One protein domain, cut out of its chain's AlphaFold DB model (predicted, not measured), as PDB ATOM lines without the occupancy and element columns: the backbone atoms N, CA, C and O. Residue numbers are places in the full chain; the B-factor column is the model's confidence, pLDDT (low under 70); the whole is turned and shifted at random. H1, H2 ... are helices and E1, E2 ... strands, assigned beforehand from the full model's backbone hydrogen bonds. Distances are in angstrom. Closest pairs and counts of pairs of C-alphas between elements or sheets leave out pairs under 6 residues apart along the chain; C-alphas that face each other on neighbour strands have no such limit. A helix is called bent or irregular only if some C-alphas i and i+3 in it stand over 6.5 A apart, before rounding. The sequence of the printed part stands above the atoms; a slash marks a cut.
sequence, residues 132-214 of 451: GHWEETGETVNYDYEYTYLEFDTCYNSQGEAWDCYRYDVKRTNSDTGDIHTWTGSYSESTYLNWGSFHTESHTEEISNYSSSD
ATOM      1  N   GLY A 132      19.504 116.547  -2.172       84.00
ATOM      2  CA  GLY A 132      18.353 116.013  -1.463       84.00
ATOM      3  C   GLY A 132      17.556 117.120  -0.785       84.00
ATOM      4  O   GLY A 132      18.115 117.922  -0.040       84.00
ATOM      5  N   HIS A 133      16.247 117.110  -0.981       81.25
ATOM      6  CA  HIS A 133      15.306 118.013  -0.340       81.25
ATOM      7  C   HIS A 133      14.420 117.228   0.616       81.25
ATOM      8  O   HIS A 133      13.839 116.206   0.246       81.25
ATOM      9  N   TRP A 134      14.310 117.731   1.841       83.56
ATOM     10  CA  TRP A 134      13.383 117.226   2.840       83.56
ATOM     11  C   TRP A 134      12.289 118.266   3.029       83.56
ATOM     12  O   TRP A 134      12.554 119.361   3.514       83.56
ATOM     13  N   GLU A 135      11.070 117.931   2.623       84.25
ATOM     14  CA  GLU A 135       9.905 118.783   2.840       84.25
ATOM     15  C   GLU A 135       9.070 118.211   3.978       84.25
ATOM     16  O   GLU A 135       8.592 117.075   3.901       84.25
ATOM     17  N   GLU A 136       8.894 118.989   5.042       86.00
ATOM     18  CA  GLU A 136       7.963 118.656   6.119       86.00
ATOM     19  C   GLU A 136       6.537 118.592   5.562       86.00
ATOM     20  O   GLU A 136       6.039 119.517   4.921       86.00
ATOM     21  N   THR A 137       5.857 117.478   5.820       84.81
ATOM     22  CA  THR A 137       4.473 117.265   5.367       84.81
ATOM     23  C   THR A 137       3.446 117.969   6.257       84.81
ATOM     24  O   THR A 137       2.282 118.099   5.876       84.81
ATOM     25  N   GLY A 138       3.863 118.407   7.451       83.31
ATOM     26  CA  GLY A 138       2.983 118.884   8.518       83.31
ATOM     27  C   GLY A 138       2.221 117.768   9.248       83.31
ATOM     28  O   GLY A 138       1.392 118.063  10.109       83.31
ATOM     29  N   GLU A 139       2.474 116.499   8.914       86.75
ATOM     30  CA  GLU A 139       1.961 115.336   9.640       86.75
ATOM     31  C   GLU A 139       2.983 114.867  10.681       86.75
ATOM     32  O   GLU A 139       4.188 114.899  10.436       86.75
ATOM     33  N   THR A 140       2.512 114.404  11.840       90.19
ATOM     34  CA  THR A 140       3.366 113.843  12.894       90.19
ATOM     35  C   THR A 140       3.036 112.384  13.161       90.19
ATOM     36  O   THR A 140       1.884 111.964  13.061       90.19
ATOM     37  N   VAL A 141       4.057 111.615  13.535       89.31
ATOM     38  CA  VAL A 141       3.956 110.206  13.923       89.31
ATOM     39  C   VAL A 141       4.688 109.998  15.238       89.31
ATOM     40  O   VAL A 141       5.748 110.577  15.474       89.31
ATOM     41  N   ASN A 142       4.129 109.153  16.099       93.50
ATOM     42  CA  ASN A 142       4.826 108.716  17.300       93.50
ATOM     43  C   ASN A 142       5.693 107.497  16.987       93.50
ATOM     44  O   ASN A 142       5.239 106.556  16.335       93.50
ATOM     45  N   TYR A 143       6.931 107.520  17.463       93.75
ATOM     46  CA  TYR A 143       7.877 106.425  17.348       93.75
ATOM     47  C   TYR A 143       8.367 105.996  18.724       93.75
ATOM     48  O   TYR A 143       8.760 106.828  19.539       93.75
ATOM     49  N   ASP A 144       8.409 104.687  18.942       95.69
ATOM     50  CA  ASP A 144       9.005 104.068  20.121       95.69
ATOM     51  C   ASP A 144      10.393 103.527  19.773       95.69
ATOM     52  O   ASP A 144      10.555 102.746  18.827       95.69
ATOM     53  N   TYR A 145      11.396 103.933  20.542       96.12
ATOM     54  CA  TYR A 145      12.789 103.564  20.354       96.12
ATOM     55  C   TYR A 145      13.261 102.608  21.448       96.12
ATOM     56  O   TYR A 145      13.017 102.828  22.634       96.12
ATOM     57  N   GLU A 146      13.994 101.570  21.053       97.38
ATOM     58  CA  GLU A 146      14.721 100.668  21.945       97.38
ATOM     59  C   GLU A 146      16.211 100.705  21.584       97.38
ATOM     60  O   GLU A 146      16.585 100.462  20.438       97.38
ATOM     61  N   TYR A 147      17.062 100.982  22.568       97.50
ATOM     62  CA  TYR A 147      18.515 101.053  22.431       97.50
ATOM     63  C   TYR A 147      19.135  99.911  23.224       97.50
ATOM     64  O   TYR A 147      18.976  99.854  24.443       97.50
ATOM     65  N   THR A 148      19.867  99.017  22.566       97.88
ATOM     66  CA  THR A 148      20.589  97.910  23.213       97.88
ATOM     67  C   THR A 148      22.084  98.089  23.019       97.88
ATOM     68  O   THR A 148      22.563  98.120  21.889       97.88
ATOM     69  N   TYR A 149      22.828  98.222  24.115       97.38
ATOM     70  CA  TYR A 149      24.272  98.426  24.055       97.38
ATOM     71  C   TYR A 149      24.978  97.216  23.437       97.38
ATOM     72  O   TYR A 149      24.697  96.072  23.805       97.38
ATOM     73  N   LEU A 150      25.926  97.488  22.542       96.19
ATOM     74  CA  LEU A 150      26.761  96.487  21.890       96.19
ATOM     75  C   LEU A 150      28.170  96.495  22.475       96.19
ATOM     76  O   LEU A 150      28.582  95.542  23.137       96.19
ATOM     77  N   GLU A 151      28.907  97.573  22.217       96.44
ATOM     78  CA  GLU A 151      30.329  97.666  22.516       96.44
ATOM     79  C   GLU A 151      30.822  99.112  22.585       96.44
ATOM     80  O   GLU A 151      30.143 100.056  22.178       96.44
ATOM     81  N   PHE A 152      32.033  99.256  23.109       96.12
ATOM     82  CA  PHE A 152      32.822 100.475  23.057       96.12
ATOM     83  C   PHE A 152      33.740 100.404  21.833       96.12
ATOM     84  O   PHE A 152      34.360  99.363  21.607       96.12
ATOM     85  N   ASP A 153      33.832 101.492  21.075       95.25
ATOM     86  CA  ASP A 153      34.558 101.570  19.806       95.25
ATOM     87  C   ASP A 153      35.225 102.952  19.642       95.25
ATOM     88  O   ASP A 153      34.933 103.899  20.378       95.25
ATOM     89  N   THR A 154      36.121 103.078  18.664       94.06
ATOM     90  CA  THR A 154      36.680 104.366  18.234       94.06
ATOM     91  C   THR A 154      36.013 104.778  16.925       94.06
ATOM     92  O   THR A 154      36.233 104.173  15.877       94.06
ATOM     93  N   CYS A 155      35.199 105.826  16.986       87.75
ATOM     94  CA  CYS A 155      34.509 106.400  15.840       87.75
ATOM     95  C   CYS A 155      35.319 107.546  15.225       87.75
ATOM     96  O   CYS A 155      36.205 108.099  15.865       87.75
ATOM     97  N   TYR A 156      34.985 107.933  13.994       81.88
ATOM     98  CA  TYR A 156      35.615 109.056  13.298       81.88
ATOM     99  C   TYR A 156      34.542 110.052  12.864       81.88
ATOM    100  O   TYR A 156      33.453 109.639  12.459       81.88
ATOM    101  N   ASN A 157      34.803 111.352  12.996       75.69
ATOM    102  CA  ASN A 157      33.895 112.382  12.484       75.69
ATOM    103  C   ASN A 157      34.054 112.563  10.959       75.69
ATOM    104  O   ASN A 157      34.903 111.936  10.326       75.69
ATOM    105  N   SER A 158      33.234 113.432  10.359       58.84
ATOM    106  CA  SER A 158      33.278 113.759   8.922       58.84
ATOM    107  C   SER A 158      34.617 114.336   8.442       58.84
ATOM    108  O   SER A 158      34.862 114.381   7.243       58.84
ATOM    109  N   GLN A 159      35.480 114.765   9.363       55.00
ATOM    110  CA  GLN A 159      36.813 115.308   9.108       55.00
ATOM    111  C   GLN A 159      37.920 114.263   9.353       55.00
ATOM    112  O   GLN A 159      39.098 114.572   9.204       55.00
ATOM    113  N   GLY A 160      37.558 113.024   9.714       70.31
ATOM    114  CA  GLY A 160      38.497 111.931   9.974       70.31
ATOM    115  C   GLY A 160      39.113 111.932  11.376       70.31
ATOM    116  O   GLY A 160      40.042 111.167  11.629       70.31
ATOM    117  N   GLU A 161      38.619 112.746  12.310       70.25
ATOM    118  CA  GLU A 161      39.138 112.802  13.680       70.25
ATOM    119  C   GLU A 161      38.514 111.709  14.555       70.25
ATOM    120  O   GLU A 161      37.290 111.550  14.603       70.25
ATOM    121  N   ALA A 162      39.366 110.968  15.265       86.25
ATOM    122  CA  ALA A 162      38.961 109.868  16.134       86.25
ATOM    123  C   ALA A 162      38.325 110.358  17.447       86.25
ATOM    124  O   ALA A 162      38.826 111.287  18.082       86.25
ATOM    125  N   TRP A 163      37.273 109.678  17.903       87.25
ATOM    126  CA  TRP A 163      36.638 109.896  19.202       87.25
ATOM    127  C   TRP A 163      36.090 108.592  19.798       87.25
ATOM    128  O   TRP A 163      35.693 107.672  19.083       87.25
ATOM    129  N   ASP A 164      36.064 108.524  21.127       94.12
ATOM    130  CA  ASP A 164      35.565 107.371  21.881       94.12
ATOM    131  C   ASP A 164      34.033 107.313  21.838       94.12
ATOM    132  O   ASP A 164      33.354 108.240  22.293       94.12
ATOM    133  N   CYS A 165      33.476 106.219  21.318       95.06
ATOM    134  CA  CYS A 165      32.040 106.065  21.111       95.06
ATOM    135  C   CYS A 165      31.495 104.746  21.678       95.06
ATOM    136  O   CYS A 165      32.183 103.731  21.773       95.06
ATOM    137  N   TYR A 166      30.214 104.754  22.041       96.94
ATOM    138  CA  TYR A 166      29.487 103.586  22.533       96.94
ATOM    139  C   TYR A 166      28.419 103.213  21.511       96.94
ATOM    140  O   TYR A 166      27.539 104.020  21.196       96.94
ATOM    141  N   ARG A 167      28.511 101.997  20.973       96.44
ATOM    142  CA  ARG A 167      27.627 101.501  19.918       96.44
ATOM    143  C   ARG A 167      26.375 100.878  20.516       96.44
ATOM    144  O   ARG A 167      26.456 100.058  21.430       96.44
ATOM    145  N   TYR A 168      25.225 101.229  19.958       97.75
ATOM    146  CA  TYR A 168      23.930 100.653  20.308       97.75
ATOM    147  C   TYR A 168      23.239 100.116  19.062       97.75
ATOM    148  O   TYR A 168      23.216 100.794  18.035       97.75
ATOM    149  N   ASP A 169      22.608  98.952  19.180       97.50
ATOM    150  CA  ASP A 169      21.528  98.567  18.276       97.50
ATOM    151  C   ASP A 169      20.297  99.395  18.628       97.50
ATOM    152  O   ASP A 169      19.797  99.349  19.754       97.50
ATOM    153  N   VAL A 170      19.827 100.169  17.657       97.31
ATOM    154  CA  VAL A 170      18.663 101.037  17.766       97.31
ATOM    155  C   VAL A 170      17.531 100.413  16.978       97.31
ATOM    156  O   VAL A 170      17.684 100.088  15.800       97.31
ATOM    157  N   LYS A 171      16.379 100.265  17.619       97.38
ATOM    158  CA  LYS A 171      15.143  99.820  16.992       97.38
ATOM    159  C   LYS A 171      14.092 100.904  17.148       97.38
ATOM    160  O   LYS A 171      13.651 101.167  18.259       97.38
ATOM    161  N   ARG A 172      13.664 101.480  16.030       95.25
ATOM    162  CA  ARG A 172      12.568 102.448  15.949       95.25
ATOM    163  C   ARG A 172      11.305 101.752  15.462       95.25
ATOM    164  O   ARG A 172      11.334 101.099  14.420       95.25
ATOM    165  N   THR A 173      10.207 101.912  16.187       95.56
ATOM    166  CA  THR A 173       8.898 101.340  15.851       95.56
ATOM    167  C   THR A 173       7.896 102.464  15.641       95.56
ATOM    168  O   THR A 173       7.702 103.269  16.542       95.56
ATOM    169  N   ASN A 174       7.261 102.528  14.473       92.25
ATOM    170  CA  ASN A 174       6.143 103.435  14.223       92.25
ATOM    171  C   ASN A 174       4.953 102.997  15.090       92.25
ATOM    172  O   ASN A 174       4.455 101.883  14.924       92.25
ATOM    173  N   SER A 175       4.507 103.839  16.020       88.75
ATOM    174  CA  SER A 175       3.447 103.486  16.969       88.75
ATOM    175  C   SER A 175       2.070 103.350  16.300       88.75
ATOM    176  O   SER A 175       1.199 102.670  16.846       88.75
ATOM    177  N   ASP A 176       1.872 103.944  15.117       85.44
ATOM    178  CA  ASP A 176       0.608 103.899  14.372       85.44
ATOM    179  C   ASP A 176       0.536 102.697  13.415       85.44
ATOM    180  O   ASP A 176      -0.494 102.020  13.343       85.44
ATOM    181  N   THR A 177       1.618 102.401  12.684       88.94
ATOM    182  CA  THR A 177       1.649 101.308  11.689       88.94
ATOM    183  C   THR A 177       2.255 100.009  12.219       88.94
ATOM    184  O   THR A 177       1.977  98.933  11.686       88.94
ATOM    185  N   GLY A 178       3.063 100.085  13.279       91.00
ATOM    186  CA  GLY A 178       3.866  98.975  13.790       91.00
ATOM    187  C   GLY A 178       5.118  98.678  12.959       91.00
ATOM    188  O   GLY A 178       5.771  97.666  13.211       91.00
ATOM    189  N   ASP A 179       5.454  99.520  11.977       91.62
ATOM    190  CA  ASP A 179       6.644  99.334  11.145       91.62
ATOM    191  C   ASP A 179       7.920  99.486  11.973       91.62
ATOM    192  O   ASP A 179       8.064 100.426  12.755       91.62
ATOM    193  N   ILE A 180       8.863  98.564  11.783       93.69
ATOM    194  CA  ILE A 180      10.108  98.504  12.551       93.69
ATOM    195  C   ILE A 180      11.290  98.809  11.632       93.69
ATOM    196  O   ILE A 180      11.457  98.174  10.590       93.69
ATOM    197  N   HIS A 181      12.148  99.731  12.060       93.75
ATOM    198  CA  HIS A 181      13.435 100.024  11.439       93.75
ATOM    199  C   HIS A 181      14.566  99.854  12.458       93.75
ATOM    200  O   HIS A 181      14.428 100.270  13.607       93.75
ATOM    201  N   THR A 182      15.681  99.244  12.053       95.56
ATOM    202  CA  THR A 182      16.820  98.967  12.941       95.56
ATOM    203  C   THR A 182      18.135  99.414  12.322       95.56
ATOM    204  O   THR A 182      18.392  99.096  11.161       95.56
ATOM    205  N   TRP A 183      18.986 100.080  13.099       96.88
ATOM    206  CA  TRP A 183      20.343 100.474  12.707       96.88
ATOM    207  C   TRP A 183      21.271 100.468  13.921       96.88
ATOM    208  O   TRP A 183      20.814 100.397  15.059       96.88
ATOM    209  N   THR A 184      22.575 100.584  13.689       96.25
ATOM    210  CA  THR A 184      23.550 100.775  14.767       96.25
ATOM    211  C   THR A 184      23.903 102.255  14.871       96.25
ATOM    212  O   THR A 184      24.341 102.853  13.889       96.25
ATOM    213  N   GLY A 185      23.719 102.846  16.049       93.69
ATOM    214  CA  GLY A 185      24.095 104.230  16.339       93.69
ATOM    215  C   GLY A 185      25.325 104.310  17.238       93.69
ATOM    216  O   GLY A 185      25.551 103.422  18.062       93.69
ATOM    217  N   SER A 186      26.094 105.388  17.096       95.31
ATOM    218  CA  SER A 186      27.263 105.685  17.928       95.31
ATOM    219  C   SER A 186      26.983 106.900  18.801       95.31
ATOM    220  O   SER A 186      26.616 107.955  18.288       95.31
ATOM    221  N   TYR A 187      27.168 106.759  20.112       94.50
ATOM    222  CA  TYR A 187      26.805 107.783  21.091       94.50
ATOM    223  C   TYR A 187      27.965 108.105  22.036       94.50
ATOM    224  O   TYR A 187      28.896 107.316  22.200       94.50
ATOM    225  N   SER A 188      27.909 109.284  22.658       94.12
ATOM    226  CA  SER A 188      28.922 109.753  23.608       94.12
ATOM    227  C   SER A 188      28.937 108.941  24.907       94.12
ATOM    228  O   SER A 188      27.934 108.341  25.299       94.12
ATOM    229  N   GLU A 189      30.043 109.025  25.652       93.50
ATOM    230  CA  GLU A 189      30.144 108.454  27.005       93.50
ATOM    231  C   GLU A 189      29.032 108.958  27.934       93.50
ATOM    232  O   GLU A 189      28.424 108.179  28.666       93.50
ATOM    233  N   SER A 190      28.702 110.251  27.871       95.12
ATOM    234  CA  SER A 190      27.615 110.827  28.670       95.12
ATOM    235  C   SER A 190      26.260 110.179  28.376       95.12
ATOM    236  O   SER A 190      25.473 109.962  29.298       95.12
ATOM    237  N   THR A 191      26.004 109.834  27.113       94.50
ATOM    238  CA  THR A 191      24.783 109.141  26.693       94.50
ATOM    239  C   THR A 191      24.778 107.714  27.229       94.50
ATOM    240  O   THR A 191      23.800 107.304  27.851       94.50
ATOM    241  N   TYR A 192      25.896 106.993  27.101       94.31
ATOM    242  CA  TYR A 192      26.036 105.642  27.650       94.31
ATOM    243  C   TYR A 192      25.843 105.597  29.171       94.31
ATOM    244  O   TYR A 192      25.127 104.738  29.680       94.31
ATOM    245  N   LEU A 193      26.422 106.544  29.917       94.62
ATOM    246  CA  LEU A 193      26.253 106.620  31.373       94.62
ATOM    247  C   LEU A 193      24.794 106.862  31.792       94.62
ATOM    248  O   LEU A 193      24.409 106.470  32.894       94.62
ATOM    249  N   ASN A 194      23.991 107.487  30.928       95.62
ATOM    250  CA  ASN A 194      22.571 107.729  31.167       95.62
ATOM    251  C   ASN A 194      21.693 106.535  30.748       95.62
ATOM    252  O   ASN A 194      20.811 106.114  31.493       95.62
ATOM    253  N   TRP A 195      21.938 105.975  29.562       96.56
ATOM    254  CA  TRP A 195      21.144 104.890  28.980       96.56
ATOM    255  C   TRP A 195      21.501 103.509  29.539       96.56
ATOM    256  O   TRP A 195      20.647 102.628  29.624       96.56
ATOM    257  N   GLY A 196      22.753 103.300  29.947       95.25
ATOM    258  CA  GLY A 196      23.258 102.000  30.376       95.25
ATOM    259  C   GLY A 196      23.155 100.946  29.270       95.25
ATOM    260  O   GLY A 196      23.212 101.253  28.082       95.25
ATOM    261  N   SER A 197      22.997  99.674  29.644       95.12
ATOM    262  CA  SER A 197      22.973  98.569  28.675       95.12
ATOM    263  C   SER A 197      21.696  98.493  27.829       95.12
ATOM    264  O   SER A 197      21.690  97.816  26.803       95.12
ATOM    265  N   PHE A 198      20.608  99.118  28.284       96.69
ATOM    266  CA  PHE A 198      19.323  99.119  27.592       96.69
ATOM    267  C   PHE A 198      18.505 100.355  27.969       96.69
ATOM    268  O   PHE A 198      18.329 100.630  29.158       96.69
ATOM    269  N   HIS A 199      17.962 101.046  26.970       96.50
ATOM    270  CA  HIS A 199      17.148 102.245  27.150       96.50
ATOM    271  C   HIS A 199      15.971 102.276  26.175       96.50
ATOM    272  O   HIS A 199      16.048 101.713  25.085       96.50
ATOM    273  N   THR A 200      14.888 102.947  26.563       96.25
ATOM    274  CA  THR A 200      13.719 103.162  25.707       96.25
ATOM    275  C   THR A 200      13.191 104.573  25.864       96.25
ATOM    276  O   THR A 200      13.074 105.056  26.993       96.25
ATOM    277  N   GLU A 201      12.777 105.174  24.761       95.00
ATOM    278  CA  GLU A 201      12.130 106.485  24.726       95.00
ATOM    279  C   GLU A 201      11.116 106.549  23.581       95.00
ATOM    280  O   GLU A 201      11.162 105.735  22.660       95.00
ATOM    281  N   SER A 202      10.184 107.498  23.661       93.31
ATOM    282  CA  SER A 202       9.172 107.723  22.631       93.31
ATOM    283  C   SER A 202       9.250 109.166  22.157       93.31
ATOM    284  O   SER A 202       9.263 110.085  22.982       93.31
ATOM    285  N   HIS A 203       9.254 109.357  20.843       89.69
ATOM    286  CA  HIS A 203       9.334 110.666  20.203       89.69
ATOM    287  C   HIS A 203       8.139 110.884  19.287       89.69
ATOM    288  O   HIS A 203       7.663 109.953  18.643       89.69
ATOM    289  N   THR A 204       7.666 112.123  19.213       91.31
ATOM    290  CA  THR A 204       6.778 112.561  18.133       91.31
ATOM    291  C   THR A 204       7.653 113.203  17.065       91.31
ATOM    292  O   THR A 204       8.282 114.225  17.332       91.31
ATOM    293  N   GLU A 205       7.702 112.609  15.878       87.94
ATOM    294  CA  GLU A 205       8.479 113.105  14.740       87.94
ATOM    295  C   GLU A 205       7.542 113.667  13.674       87.94
ATOM    296  O   GLU A 205       6.502 113.074  13.382       87.94
ATOM    297  N   GLU A 206       7.915 114.796  13.073       87.69
ATOM    298  CA  GLU A 206       7.286 115.249  11.833       87.69
ATOM    299  C   GLU A 206       7.737 114.369  10.668       87.69
ATOM    300  O   GLU A 206       8.919 114.052  10.514       87.69
ATOM    301  N   ILE A 207       6.779 113.961   9.839       83.44
ATOM    302  CA  ILE A 207       7.067 113.227   8.616       83.44
ATOM    303  C   ILE A 207       7.599 114.224   7.593       83.44
ATOM    304  O   ILE A 207       6.915 115.187   7.231       83.44
ATOM    305  N   SER A 208       8.787 113.942   7.071       84.19
ATOM    306  CA  SER A 208       9.344 114.619   5.910       84.19
ATOM    307  C   SER A 208       9.313 113.710   4.684       84.19
ATOM    308  O   SER A 208       9.541 112.501   4.761       84.19
ATOM    309  N   ASN A 209       9.025 114.304   3.530       85.50
ATOM    310  CA  ASN A 209       9.190 113.656   2.239       85.50
ATOM    311  C   ASN A 209      10.573 113.982   1.688       85.50
ATOM    312  O   ASN A 209      10.976 115.143   1.663       85.50
ATOM    313  N   TYR A 210      11.269 112.954   1.208       84.50
ATOM    314  CA  TYR A 210      12.507 113.122   0.461       84.50
ATOM    315  C   TYR A 210      12.219 113.264  -1.031       84.50
ATOM    316  O   TYR A 210      11.508 112.444  -1.617       84.50
ATOM    317  N   SER A 211      12.829 114.258  -1.658       86.19
ATOM    318  CA  SER A 211      12.968 114.346  -3.110       86.19
ATOM    319  C   SER A 211      14.404 114.720  -3.468       86.19
ATOM    320  O   SER A 211      15.176 115.118  -2.598       86.19
ATOM    321  N   SER A 212      14.787 114.562  -4.731       86.62
ATOM    322  CA  SER A 212      16.078 115.035  -5.227       86.62
ATOM    323  C   SER A 212      15.891 115.833  -6.507       86.62
ATOM    324  O   SER A 212      15.027 115.507  -7.326       86.62
ATOM    325  N   SER A 213      16.719 116.855  -6.681       88.56
ATOM    326  CA  SER A 213      16.830 117.607  -7.927       88.56
ATOM    327  C   SER A 213      18.271 118.030  -8.173       88.56
ATOM    328  O   SER A 213      19.114 117.941  -7.283       88.56
ATOM    329  N   ASP A 214      18.534 118.481  -9.393       92.56
ATOM    330  CA  ASP A 214      19.792 119.105  -9.787       92.56
ATOM    331  C   ASP A 214      20.122 120.302  -8.880       92.56
ATOM    332  O   ASP A 214      19.231 121.078  -8.522       92.56
TER     333      ASP A 214
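AT A GLANCE: This is residues 132 to 214 of the 451 residues of an uncharacterized protein of Xenococcus sp. PCC 7305 (UniProt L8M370). One strongly twisted antiparallel sheet of four strands is bent into an open U: the first residues of E1 with the last of E4 make one arm, and the hairpin end of E1 and E2 makes the other. The short helix H1 packs on the sheet, mainly at E2. The printed part has 83 residues, mostly strand, in the order E1, E2, E3, H1, E4 along the chain; the sheet runs E3, E2, E1, E4. It is loose, with a radius of gyration of the C-alphas of 15.5 A, and flat, spanning 37 by 34 by 18 A.

IN THESE COORDINATES: E1, residues 132 to 156, begins at C-alpha 132 (18.353, 116.013, -1.463) and measures 23.8 A from first to last C-alpha. E2, residues 162 to 174, measures 33.5 A. E3 is residues 180 to 187, 20.9 A, and H1 is residues 189 to 195, 9.9 A. E4, residues 198 to 214, measures 42.4 A and ends at C-alpha 214 (19.792, 119.105, -9.787).

HOW THE PARTS SIT: E1 and E2 are inner strands and form a hairpin; N 153 and O 165 are 2.9 A apart, within hydrogen-bond range. E1 bends by 140 degrees at residue 153. E1 and E4 are antiparallel, with N 143 and O 203 at 2.8 A, and E4 bends by 77 degrees at residue 202. E2 and E3 form a hairpin, with N 170 and O 183 at 2.8 A. The edge strands E3 and E4 are apart. H1 is on the sheet; its closest C-alphas with E2, those of Tyr 192 and Tyr 166, are 6.5 A apart. Every O i to N i+4 pair in H1 is within hydrogen-bond range.

THE WHOLE: The two C-alphas farthest apart, those of Gly 196 and Asp 214, are 43.8 A apart. The printed part has no cut, and its four links are tight. Mean pLDDT of the printed part is 90.5; residues 158 to 159 are under 70.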